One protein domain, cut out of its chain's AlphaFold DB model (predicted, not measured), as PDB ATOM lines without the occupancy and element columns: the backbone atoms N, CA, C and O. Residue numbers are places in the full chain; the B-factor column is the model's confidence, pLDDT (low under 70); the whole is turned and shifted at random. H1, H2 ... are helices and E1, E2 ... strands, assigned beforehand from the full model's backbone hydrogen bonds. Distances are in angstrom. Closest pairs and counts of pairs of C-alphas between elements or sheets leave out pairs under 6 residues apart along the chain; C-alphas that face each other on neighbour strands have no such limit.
ATOM      1  N   ILE A   5     203.809 120.316 124.267       81.12
ATOM      2  CA  ILE A   5     204.732 120.413 125.399       81.12
ATOM      3  C   ILE A   5     205.597 121.673 125.298       81.12
ATOM      4  O   ILE A   5     206.085 122.028 124.222       81.12
ATOM      5  N   LEU A   6     205.811 122.349 126.426       85.38
ATOM      6  CA  LEU A   6     206.712 123.497 126.521       85.38
ATOM      7  C   LEU A   6     208.094 123.046 126.983       85.38
ATOM      8  O   LEU A   6     208.260 122.497 128.073       85.38
ATOM      9  N   VAL A   7     209.108 123.343 126.176       86.56
ATOM     10  CA  VAL A   7     210.501 122.987 126.453       86.56
ATOM     11  C   VAL A   7     211.377 124.231 126.530       86.56
ATOM     12  O   VAL A   7     211.123 125.237 125.873       86.56
ATOM     13  N   ASN A   8     212.405 124.186 127.375       88.50
ATOM     14  CA  ASN A   8     213.422 125.238 127.457       88.50
ATOM     15  C   ASN A   8     214.526 125.045 126.398       88.50
ATOM     16  O   ASN A   8     214.555 124.040 125.690       88.50
ATOM     17  N   GLY A   9     215.509 125.951 126.361       84.56
ATOM     18  CA  GLY A   9     216.705 125.837 125.503       84.56
ATOM     19  C   GLY A   9     217.629 124.641 125.775       84.56
ATOM     20  O   GLY A   9     218.668 124.510 125.137       84.56
ATOM     21  N   ARG A  10     217.281 123.749 126.711       83.94
ATOM     22  CA  ARG A  10     217.960 122.460 126.932       83.94
ATOM     23  C   ARG A  10     217.116 121.261 126.488       83.94
ATOM     24  O   ARG A  10     217.524 120.129 126.728       83.94
ATOM     25  N   GLY A  11     215.942 121.493 125.897       83.19
ATOM     26  CA  GLY A  11     215.010 120.439 125.493       83.19
ATOM     27  C   GLY A  11     214.266 119.782 126.661       83.19
ATOM     28  O   GLY A  11     213.797 118.660 126.521       83.19
ATOM     29  N   GLN A  12     214.169 120.443 127.821       85.00
ATOM     30  CA  GLN A  12     213.517 119.906 129.022       85.00
ATOM     31  C   GLN A  12     212.213 120.648 129.333       85.00
ATOM     32  O   GLN A  12     212.163 121.881 129.254       85.00
ATOM     33  N   ARG A  13     211.185 119.910 129.776       84.62
ATOM     34  CA  ARG A  13     209.960 120.500 130.342       84.62
ATOM     35  C   ARG A  13     210.258 121.162 131.685       84.62
ATOM     36  O   ARG A  13     211.019 120.634 132.496       84.62
ATOM     37  N   TYR A  14     209.654 122.323 131.919       84.06
ATOM     38  CA  TYR A  14     209.877 123.112 133.138       84.06
ATOM     39  C   TYR A  14     208.585 123.588 133.815       84.06
ATOM     40  O   TYR A  14     208.639 124.030 134.963       84.06
ATOM     41  N   ILE A  15     207.436 123.514 133.138       81.50
ATOM     42  CA  ILE A  15     206.146 123.942 133.678       81.50
ATOM     43  C   ILE A  15     204.994 123.170 133.028       81.50
ATOM     44  O   ILE A  15     205.112 122.760 131.879       81.50
ATOM     45  N   ALA A  16     203.884 123.027 133.759       79.25
ATOM     46  CA  ALA A  16     202.615 122.545 133.219       79.25
ATOM     47  C   ALA A  16     202.034 123.555 132.216       79.25
ATOM     48  O   ALA A  16     201.905 124.745 132.527       79.25
ATOM     49  N   GLU A  17     201.633 123.073 131.049       75.50
ATOM     50  CA  GLU A  17     201.137 123.868 129.929       75.50
ATOM     51  C   GLU A  17     199.701 124.376 130.164       75.50
ATOM     52  O   GLU A  17     199.348 125.450 129.682       75.50
ATOM     53  N   ASP A  18     198.915 123.687 131.006       71.25
ATOM     54  CA  ASP A  18     197.574 124.107 131.472       71.25
ATOM     55  C   ASP A  18     197.619 125.221 132.546       71.25
ATOM     56  O   ASP A  18     196.621 125.591 133.167       71.25
ATOM     57  N   THR A  19     198.799 125.777 132.832       73.75
ATOM     58  CA  THR A  19     198.911 126.899 133.766       73.75
ATOM     59  C   THR A  19     198.672 128.241 133.073       73.75
ATOM     60  O   THR A  19     198.772 128.398 131.860       73.75
ATOM     61  N   TYR A  20     198.359 129.264 133.868       80.19
ATOM     62  CA  TYR A  20     198.101 130.604 133.347       80.19
ATOM     63  C   TYR A  20     199.291 131.153 132.535       80.19
ATOM     64  O   TYR A  20     200.429 131.131 133.007       80.19
ATOM     65  N   ALA A  21     199.030 131.723 131.353       77.62
ATOM     66  CA  ALA A  21     200.074 132.186 130.430       77.62
ATOM     67  C   ALA A  21     201.072 133.169 131.066       77.62
ATOM     68  O   ALA A  21     202.272 133.075 130.821       77.62
ATOM     69  N   SER A  22     200.621 134.066 131.953       83.69
ATOM     70  CA  SER A  22     201.543 134.977 132.649       83.69
ATOM     71  C   SER A  22     202.493 134.253 133.607       83.69
ATOM     72  O   SER A  22     203.602 134.727 133.829       83.69
ATOM     73  N   ARG A  23     202.097 133.095 134.152       85.00
ATOM     74  CA  ARG A  23     202.971 132.261 134.987       85.00
ATOM     75  C   ARG A  23     204.010 131.531 134.137       85.00
ATOM     76  O   ARG A  23     205.166 131.478 134.542       85.00
ATOM     77  N   ILE A  24     203.625 131.050 132.952       84.75
ATOM     78  CA  ILE A  24     204.563 130.496 131.959       84.75
ATOM     79  C   ILE A  24     205.591 131.561 131.567       84.75
ATOM     80  O   ILE A  24     206.793 131.318 131.653       84.75
ATOM     81  N   ALA A  25     205.130 132.764 131.213       84.50
ATOM     82  CA  ALA A  25     205.999 133.876 130.836       84.50
ATOM     83  C   ALA A  25     206.964 134.264 131.968       84.50
ATOM     84  O   ALA A  25     208.155 134.463 131.732       84.50
ATOM     85  N   GLN A  26     206.470 134.327 133.207       89.62
ATOM     86  CA  GLN A  26     207.295 134.625 134.372       89.62
ATOM     87  C   GLN A  26     208.370 133.553 134.600       89.62
ATOM     88  O   GLN A  26     209.533 133.894 134.800       89.62
ATOM     89  N   GLU A  27     208.009 132.272 134.554       88.06
ATOM     90  CA  GLU A  27     208.961 131.181 134.780       88.06
ATOM     91  C   GLU A  27     210.005 131.096 133.655       88.06
ATOM     92  O   GLU A  27     211.195 130.911 133.923       88.06
ATOM     93  N   THR A  28     209.579 131.330 132.411       87.44
ATOM     94  CA  THR A  28     210.461 131.416 131.239       87.44
ATOM     95  C   THR A  28     211.510 132.508 131.428       87.44
ATOM     96  O   THR A  28     212.712 132.256 131.329       87.44
ATOM     97  N   LEU A  29     211.058 133.724 131.748       88.38
ATOM     98  CA  LEU A  29     211.930 134.885 131.874       88.38
ATOM     99  C   LEU A  29     212.880 134.764 133.071       88.38
ATOM    100  O   LEU A  29     214.050 135.119 132.966       88.38
ATOM    101  N   LEU A  30     212.388 134.271 134.211       89.62
ATOM    102  CA  LEU A  30     213.162 134.246 135.454       89.62
ATOM    103  C   LEU A  30     214.095 133.038 135.573       89.62
ATOM    104  O   LEU A  30     215.119 133.144 136.244       89.62
ATOM    105  N   ARG A  31     213.740 131.884 134.989       86.44
ATOM    106  CA  ARG A  31     214.458 130.620 135.237       86.44
ATOM    107  C   ARG A  31     214.979 129.916 133.996       86.44
ATOM    108  O   ARG A  31     215.895 129.107 134.126       86.44
ATOM    109  N   GLN A  32     214.421 130.210 132.824       87.44
ATOM    110  CA  GLN A  32     214.810 129.578 131.558       87.44
ATOM    111  C   GLN A  32     215.554 130.539 130.626       87.44
ATOM    112  O   GLN A  32     215.695 130.261 129.443       87.44
ATOM    113  N   ASN A  33     216.045 131.663 131.162       84.25
ATOM    114  CA  ASN A  33     216.834 132.653 130.425       84.25
ATOM    115  C   ASN A  33     216.089 133.296 129.234       84.25
ATOM    116  O   ASN A  33     216.719 133.877 128.358       84.25
ATOM    117  N   GLY A  34     214.753 133.214 129.221       81.75
ATOM    118  CA  GLY A  34     213.922 133.697 128.117       81.75
ATOM    119  C   GLY A  34     213.678 132.676 127.001       81.75
ATOM    120  O   GLY A  34     212.868 132.957 126.122       81.75
ATOM    121  N   ASP A  35     214.308 131.500 127.051       84.69
ATOM    122  CA  ASP A  35     214.198 130.492 125.998       84.69
ATOM    123  C   ASP A  35     213.037 129.534 126.278       84.69
ATOM    124  O   ASP A  35     213.052 128.759 127.240       84.69
ATOM    125  N   VAL A  36     212.028 129.574 125.407       86.69
ATOM    126  CA  VAL A  36     210.894 128.649 125.417       86.69
ATOM    127  C   VAL A  36     210.518 128.261 123.996       86.69
ATOM    128  O   VAL A  36     210.411 129.105 123.110       86.69
ATOM    129  N   PHE A  37     210.264 126.974 123.808       84.94
ATOM    130  CA  PHE A  37     209.792 126.404 122.561       84.94
ATOM    131  C   PHE A  37     208.545 125.574 122.836       84.94
ATOM    132  O   PHE A  37     208.460 124.877 123.848       84.94
ATOM    133  N   LEU A  38     207.565 125.673 121.943       83.38
ATOM    134  CA  LEU A  38     206.368 124.843 121.972       83.38
ATOM    135  C   LEU A  38     206.551 123.730 120.946       83.38
ATOM    136  O   LEU A  38     206.674 124.008 119.755       83.38
ATOM    137  N   VAL A  39     206.570 122.489 121.418       82.50
ATOM    138  CA  VAL A  39     206.638 121.298 120.572       82.50
ATOM    139  C   VAL A  39     205.252 120.679 120.527       82.50
ATOM    140  O   VAL A  39     204.622 120.450 121.561       82.50
ATOM    141  N   LEU A  40     204.753 120.448 119.322       79.25
ATOM    142  CA  LEU A  40     203.402 119.969 119.080       79.25
ATOM    143  C   LEU A  40     203.373 119.085 117.834       79.25
ATOM    144  O   LEU A  40     204.199 119.243 116.938       79.25
ATOM    145  N   ASP A  41     202.416 118.166 117.802       79.88
ATOM    146  CA  ASP A  41     202.165 117.307 116.648       79.88
ATOM    147  C   ASP A  41     201.315 118.030 115.590       79.88
ATOM    148  O   ASP A  41     200.546 118.939 115.922       79.88
ATOM    149  N   GLU A  42     201.404 117.598 114.331       77.50
ATOM    150  CA  GLU A  42     200.634 118.170 113.217       77.50
ATOM    151  C   GLU A  42     199.123 118.124 113.486       77.50
ATOM    152  O   GLU A  42     198.433 119.137 113.352       77.50
ATOM    153  N   SER A  43     198.608 116.995 113.982       75.00
ATOM    154  CA  SER A  43     197.182 116.857 114.308       75.00
ATOM    155  C   SER A  43     196.731 117.860 115.380       75.00
ATOM    156  O   SER A  43     195.648 118.445 115.306       75.00
ATOM    157  N   SER A  44     197.596 118.114 116.365       72.94
ATOM    158  CA  SER A  44     197.334 119.057 117.453       72.94
ATOM    159  C   SER A  44     197.457 120.512 116.995       72.94
ATOM    160  O   SER A  44     196.758 121.380 117.525       72.94
ATOM    161  N   TYR A  45     198.300 120.785 115.994       74.69
ATOM    162  CA  TYR A  45     198.372 122.079 115.318       74.69
ATOM    163  C   TYR A  45     197.074 122.392 114.566       74.69
ATOM    164  O   TYR A  45     196.516 123.480 114.720       74.69
ATOM    165  N   GLU A  46     196.555 121.435 113.790       74.31
ATOM    166  CA  GLU A  46     195.305 121.610 113.045       74.31
ATOM    167  C   GLU A  46     194.109 121.847 113.977       74.31
ATOM    168  O   GLU A  46     193.339 122.791 113.768       74.31
ATOM    169  N   GLU A  47     193.985 121.064 115.057       71.31
ATOM    170  CA  GLU A  47     192.962 121.278 116.093       71.31
ATOM    171  C   GLU A  47     193.070 122.686 116.715       71.31
ATOM    172  O   GLU A  47     192.063 123.353 116.978       71.31
ATOM    173  N   ALA A  48     194.295 123.178 116.932       68.38
ATOM    174  CA  ALA A  48     194.539 124.508 117.483       68.38
ATOM    175  C   ALA A  48     194.134 125.642 116.535       68.38
ATOM    176  O   ALA A  48     193.620 126.667 116.997       68.38
ATOM    177  N   LEU A  49     194.342 125.463 115.227       67.31
ATOM    178  CA  LEU A  49     193.928 126.413 114.191       67.31
ATOM    179  C   LEU A  49     192.404 126.513 114.074       67.31
ATOM    180  O   LEU A  49     191.879 127.597 113.810       67.31
ATOM    181  N   GLN A  50     191.700 125.404 114.302       66.19
ATOM    182  CA  GLN A  50     190.239 125.333 114.258       66.19
ATOM    183  C   GLN A  50     189.564 125.857 115.539       66.19
ATOM    184  O   GLN A  50     188.367 126.138 115.537       66.19
ATOM    185  N   SER A  51     190.310 126.030 116.635       59.62
ATOM    186  CA  SER A  51     189.767 126.540 117.896       59.62
ATOM    187  C   SER A  51     189.562 128.067 117.867       59.62
ATOM    188  O   SER A  51     190.487 128.848 117.626       59.62
ATOM    189  N   GLU A  52     188.343 128.519 118.179       52.31
ATOM    190  CA  GLU A  52     187.961 129.946 118.211       52.31
ATOM    191  C   GLU A  52     188.647 130.757 119.333       52.31
ATOM    192  O   GLU A  52     188.656 131.984 119.297       52.31
ATOM    193  N   SER A  53     189.247 130.087 120.324       53.34
ATOM    194  CA  SER A  53     189.715 130.700 121.577       53.34
ATOM    195  C   SER A  53     191.169 131.196 121.563       53.34
ATOM    196  O   SER A  53     191.605 131.808 122.540       53.34
ATOM    197  N   THR A  54     191.955 130.923 120.522       48.69
ATOM    198  CA  THR A  54     193.400 131.200 120.535       48.69
ATOM    199  C   THR A  54     193.703 132.566 119.921       48.69
ATOM    200  O   THR A  54     193.509 132.785 118.723       48.69
ATOM    201  N   THR A  55     194.198 133.497 120.747       49.50
ATOM    202  CA  THR A  55     194.757 134.788 120.316       49.50
ATOM    203  C   THR A  55     195.737 134.563 119.161       49.50
ATOM    204  O   THR A  55     196.567 133.663 119.235       49.50
ATOM    205  N   ALA A  56     195.671 135.385 118.107       44.81
ATOM    206  CA  ALA A  56     196.427 135.228 116.855       44.81
ATOM    207  C   ALA A  56     197.955 135.034 117.018       44.81
ATOM    208  O   ALA A  56     198.596 134.487 116.130       44.81
ATOM    209  N   VAL A  57     198.526 135.416 118.165       45.78
ATOM    210  CA  VAL A  57     199.938 135.193 118.528       45.78
ATOM    211  C   VAL A  57     200.271 133.704 118.721       45.78
ATOM    212  O   VAL A  57     201.384 133.288 118.431       45.78
ATOM    213  N   MET A  58     199.303 132.879 119.140       49.75
ATOM    214  CA  MET A  58     199.441 131.416 119.235       49.75
ATOM    215  C   MET A  58     199.126 130.684 117.919       49.75
ATOM    216  O   MET A  58     199.280 129.471 117.851       49.75
ATOM    217  N   ARG A  59     198.708 131.405 116.866       52.97
ATOM    218  CA  ARG A  59     198.581 130.888 115.488       52.97
ATOM    219  C   ARG A  59     199.834 131.192 114.654       52.97
ATOM    220  O   ARG A  59     199.742 131.361 113.439       52.97
ATOM    221  N   GLY A  60     200.982 131.373 115.308       57.53
ATOM    222  CA  GLY A  60     202.252 131.561 114.616       57.53
ATOM    223  C   GLY A  60     202.551 130.348 113.741       57.53
ATOM    224  O   GLY A  60     202.309 129.218 114.160       57.53
ATOM    225  N   MET A  61     203.059 130.580 112.527       60.81
ATOM    226  CA  MET A  61     203.574 129.481 111.713       60.81
ATOM    227  C   MET A  61     204.728 128.809 112.469       60.81
ATOM    228  O   MET A  61     205.574 129.527 113.020       60.81
ATOM    229  N   PRO A  62     204.780 127.466 112.505       71.00
ATOM    230  CA  PRO A  62     205.907 126.764 113.092       71.00
ATOM    231  C   PRO A  62     207.191 127.219 112.396       71.00
ATOM    232  O   PRO A  62     207.264 127.289 111.170       71.00
ATOM    233  N   THR A  63     208.189 127.600 113.193       77.31
ATOM    234  CA  THR A  63     209.488 128.059 112.671       77.31
ATOM    235  C   THR A  63     210.314 126.888 112.139       77.31
ATOM    236  O   THR A  63     211.068 127.056 111.186       77.31
ATOM    237  N   TRP A  64     210.112 125.698 112.711       79.69
ATOM    238  CA  TRP A  64     210.722 124.442 112.290       79.69
ATOM    239  C   TRP A  64     209.631 123.383 112.147       79.69
ATOM    240  O   TRP A  64     208.745 123.291 112.997       79.69
ATOM    241  N   VAL A  65     209.697 122.607 111.068       77.81
ATOM    242  CA  VAL A  65     208.827 121.456 110.809       77.81
ATOM    243  C   VAL A  65     209.743 120.310 110.407       77.81
ATOM    244  O   VAL A  65     210.470 120.428 109.421       77.81
ATOM    245  N   CYS A  66     209.734 119.238 111.190       78.50
ATOM    246  CA  CYS A  66     210.585 118.067 110.997       78.50
ATOM    247  C   CYS A  66     209.739 116.799 111.126       78.50
ATOM    248  O   CYS A  66     208.719 116.808 111.816       78.50
ATOM    249  N   GLU A  67     210.172 115.716 110.483       76.31
ATOM    250  CA  GLU A  67     209.491 114.417 110.558       76.31
ATOM    251  C   GLU A  67     209.870 113.657 111.837       76.31
ATOM    252  O   GLU A  67     209.101 112.831 112.326       76.31
ATOM    253  N   THR A  68     211.043 113.956 112.411       80.50
ATOM    254  CA  THR A  68     211.552 113.298 113.621       80.50
ATOM    255  C   THR A  68     211.987 114.289 114.702       80.50
ATOM    256  O   THR A  68     212.368 115.431 114.429       80.50
ATOM    257  N   VAL A  69     211.947 113.840 115.964       81.69
ATOM    258  CA  VAL A  69     212.390 114.643 117.117       81.69
ATOM    259  C   VAL A  69     213.905 114.857 117.075       81.69
ATOM    260  O   VAL A  69     214.386 115.916 117.464       81.69
ATOM    261  N   GLU A  70     214.658 113.884 116.564       81.38
ATOM    262  CA  GLU A  70     216.107 113.966 116.384       81.38
ATOM    263  C   GLU A  70     216.518 115.056 115.382       81.38
ATOM    264  O   GLU A  70     217.460 115.810 115.634       81.38
ATOM    265  N   GLU A  71     215.809 115.174 114.258       82.00
ATOM    266  CA  GLU A  71     216.033 116.262 113.296       82.00
ATOM    267  C   GLU A  71     215.686 117.616 113.909       82.00
ATOM    268  O   GLU A  71     216.450 118.573 113.765       82.00
ATOM    269  N   LEU A  72     214.584 117.679 114.661       83.00
ATOM    270  CA  LEU A  72     214.168 118.890 115.360       83.00
ATOM    271  C   LEU A  72     215.225 119.348 116.382       83.00
ATOM    272  O   LEU A  72     215.540 120.535 116.445       83.00
ATOM    273  N   GLU A  73     215.825 118.425 117.146       82.88
ATOM    274  CA  GLU A  73     216.938 118.732 118.059       82.88
ATOM    275  C   GLU A  73     218.134 119.342 117.326       82.88
ATOM    276  O   GLU A  73     218.705 120.332 117.793       82.88
ATOM    277  N   SER A  74     218.502 118.757 116.183       83.50
ATOM    278  CA  SER A  74     219.647 119.196 115.387       83.50
ATOM    279  C   SER A  74     219.429 120.587 114.789       83.50
ATOM    280  O   SER A  74     220.315 121.436 114.880       83.50
ATOM    281  N   GLU A  75     218.250 120.846 114.221       83.69
ATOM    282  CA  GLU A  75     217.897 122.138 113.614       83.69
ATOM    283  C   GLU A  75     217.770 123.257 114.656       83.69
ATOM    284  O   GLU A  75     218.182 124.395 114.420       83.69
ATOM    285  N   MET A  76     217.243 122.939 115.842       81.00
ATOM    286  CA  MET A  76     217.130 123.894 116.948       81.00
ATOM    287  C   MET A  76     218.457 124.118 117.693       81.00
ATOM    288  O   MET A  76     218.550 125.034 118.511       81.00
ATOM    289  N   GLY A  77     219.481 123.294 117.440       82.31
ATOM    290  CA  GLY A  77     220.761 123.346 118.149       82.31
ATOM    291  C   GLY A  77     220.666 122.911 119.615       82.31
ATOM    292  O   GLY A  77     221.446 123.374 120.452       82.31
ATOM    293  N   LEU A  78     219.698 122.051 119.944       81.81
ATOM    294  CA  LEU A  78     219.510 121.519 121.291       81.81
ATOM    295  C   LEU A  78     220.525 120.400 121.597       81.81
ATOM    296  O   LEU A  78     221.081 119.781 120.687       81.81
ATOM    297  N   PRO A  79     220.777 120.101 122.886       80.88
ATOM    298  CA  PRO A  79     221.580 118.945 123.265       80.88
ATOM    299  C   PRO A  79     220.973 117.647 122.719       80.88
ATOM    300  O   PRO A  79     219.804 117.356 122.973       80.88
ATOM    301  N   ILE A  80     221.795 116.854 122.025       80.00
ATOM    302  CA  ILE A  80     221.392 115.574 121.426       80.00
ATOM    303  C   ILE A  80     220.788 114.658 122.497       80.00
ATOM    304  O   ILE A  80     221.419 114.385 123.523       80.00
ATOM    305  N   GLY A  81     219.577 114.167 122.238       78.81
ATOM    306  CA  GLY A  81     218.836 113.251 123.097       78.81
ATOM    307  C   GLY A  81     218.087 113.905 124.260       78.81
ATOM    308  O   GLY A  81     217.417 113.191 125.011       78.81
ATOM    309  N   GLY A  82     218.176 115.225 124.454       80.31
ATOM    310  CA  GLY A  82     217.482 115.914 125.545       80.31
ATOM    311  C   GLY A  82     215.974 116.036 125.314       80.31
ATOM    312  O   GLY A  82     215.172 115.680 126.184       80.31
ATOM    313  N   LEU A  83     215.586 116.490 124.124       82.38
ATOM    314  CA  LEU A  83     214.192 116.615 123.714       82.38
ATOM    315  C   LEU A  83     213.571 115.239 123.484       82.38
ATOM    316  O   LEU A  83     212.478 114.977 123.976       82.38
ATOM    317  N   ARG A  84     214.294 114.333 122.822       84.06
ATOM    318  CA  ARG A  84     213.857 112.957 122.587       84.06
ATOM    319  C   ARG A  84     213.520 112.241 123.894       84.06
ATOM    320  O   ARG A  84     212.421 111.711 124.021       84.06
ATOM    321  N   SER A  85     214.416 112.279 124.885       84.88
ATOM    322  CA  SER A  85     214.154 111.663 126.198       84.88
ATOM    323  C   SER A  85     212.927 112.275 126.877       84.88
ATOM    324  O   SER A  85     212.159 111.575 127.531       84.88
ATOM    325  N   THR A  86     212.727 113.586 126.714       84.06
ATOM    326  CA  THR A  86     211.578 114.306 127.277       84.06
ATOM    327  C   THR A  86     210.267 113.893 126.605       84.06
ATOM    328  O   THR A  86     209.280 113.660 127.300       84.06
ATOM    329  N   VAL A  87     210.258 113.759 125.277       82.50
ATOM    330  CA  VAL A  87     209.093 113.305 124.501       82.50
ATOM    331  C   VAL A  87     208.781 111.837 124.790       82.50
ATOM    332  O   VAL A  87     207.630 111.507 125.058       82.50
ATOM    333  N   GLU A  88     209.783 110.955 124.814       82.00
ATOM    334  CA  GLU A  88     209.592 109.540 125.160       82.00
ATOM    335  C   GLU A  88     208.991 109.386 126.566       82.00
ATOM    336  O   GLU A  88     208.026 108.641 126.753       82.00
ATOM    337  N   LEU A  89     209.519 110.125 127.547       78.31
ATOM    338  CA  LEU A  89     209.011 110.119 128.918       78.31
ATOM    339  C   LEU A  89     207.579 110.667 128.988       78.31
ATOM    340  O   LEU A  89     206.729 110.091 129.669       78.31
ATOM    341  N   PHE A  90     207.286 111.740 128.249       74.75
ATOM    342  CA  PHE A  90     205.932 112.278 128.134       74.75
ATOM    343  C   PHE A  90     204.966 111.243 127.551       74.75
ATOM    344  O   PHE A  90     203.908 111.016 128.130       74.75
ATOM    345  N   ASN A  91     205.346 110.549 126.478       74.44
ATOM    346  CA  ASN A  91     204.508 109.541 125.823       74.44
ATOM    347  C   ASN A  91     204.223 108.348 126.747       74.44
ATOM    348  O   ASN A  91     203.088 107.874 126.817       74.44
ATOM    349  N   GLN A  92     205.216 107.899 127.523       75.50
ATOM    350  CA  GLN A  92     205.034 106.845 128.531       75.50
ATOM    351  C   GLN A  92     204.034 107.255 129.624       75.50
ATOM    352  O   GLN A  92     203.159 106.475 130.015       75.50
ATOM    353  N   HIS A  93     204.129 108.495 130.104       68.06
ATOM    354  CA  HIS A  93     203.211 109.036 131.107       68.06
ATOM    355  C   HIS A  93     201.819 109.319 130.542       68.06
ATOM    356  O   HIS A  93     200.810 109.077 131.210       68.06
ATOM    357  N   ALA A  94     201.747 109.709 129.274       65.94
ATOM    358  CA  ALA A  94     200.500 109.917 128.569       65.94
ATOM    359  C   ALA A  94     199.733 108.624 128.301       65.94
ATOM    360  O   ALA A  94     198.509 108.612 128.423       65.94
ATOM    361  N   ALA A  95     200.432 107.511 128.064       64.50
ATOM    362  CA  ALA A  95     199.817 106.185 128.017       64.50
ATOM    363  C   ALA A  95     199.176 105.776 129.359       64.50
ATOM    364  O   ALA A  95     198.228 104.994 129.379       64.50
ATOM    365  N   THR A  96     199.661 106.330 130.475       61.03
ATOM    366  CA  THR A  96     199.137 106.068 131.828       61.03
ATOM    367  C   THR A  96     198.148 107.155 132.296       61.03
ATOM    368  O   THR A  96     197.642 107.089 133.415       61.03
ATOM    369  N   SER A  97     197.862 108.166 131.458       59.28
ATOM    370  CA  SER A  97     197.033 109.346 131.783       59.28
ATOM    371  C   SER A  97     197.409 110.025 133.107       59.28
ATOM    372  O   SER A  97     196.563 110.591 133.802       59.28
TER     373      SER A  97
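What this domain is: This is residues 5 to 97 of the 127 residues of an uncharacterized protein of Rhodococcus jostii (strain RHA1) (UniProt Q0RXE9). A short two-stranded ladder, E1 beside E2, sits in the middle, and helices are spread round it: H1 near one end, the helical hairpin H4 and H5 on one side, H2 and little H3 reaching out on another. Residues 50 to 57 and 91 to 97 stick out. The 93 printed residues hold five named helices and two named strands, in the order E1 H1 E2 H2 H3 H4 H5, mostly helix. The whole is compact, with a radius of gyration of the C-alphas of 13.5 A, rounded, spanning 35 by 31 by 30 A.

Where its parts are: Find C-alpha 5 at (204.732, 120.413, 125.399), where E1, residues 5 to 8, begins its 10.2 A. Next come H1, residues 21 to 31, 15.2 A; E2, 36 to 40, 13.1 A; H2, 42 to 50, 12.7 A; H3, 56 to 59, 5.0 A; and H4, 69 to 76, 10.4 A. H5, residues 82 to 95, runs 20.3 A to C-alpha 95 at (199.817, 106.185, 128.017).

How they stand to each other: Look first at E1 and E2, antiparallel at 151 degrees; N 5 and O 39 are within hydrogen-bond range at 2.8 A. The closest C-alphas of H1 and E2, Thr 28 and Val 36, are 6.5 A apart; those of E1 and H5, Val 7 and Leu 83, 7.9 A. H2 and H3 are close but not clearly touching, nearest at C-alphas 49 and 59, 6.6 A. The hairpin H4 and H5 touch, H5 with residues 83 to 84 alone, at a steep tilt of 39 degrees, opposite ways; C-alphas 69 and 84 are closest, 5.9 A. H3 and H4 are apart. In H1, H2, H4 and H5 every O i to N i+4 pair is within hydrogen-bond range; H3 is too short for one.

The domain as a whole: The C-alphas of Glu 52 and Ile 80 are the farthest apart, 36.5 A. The printed part has no cut; E1 to H1 is a long link. Residues 48 to 61 and 93 to 97 have pLDDT under 70.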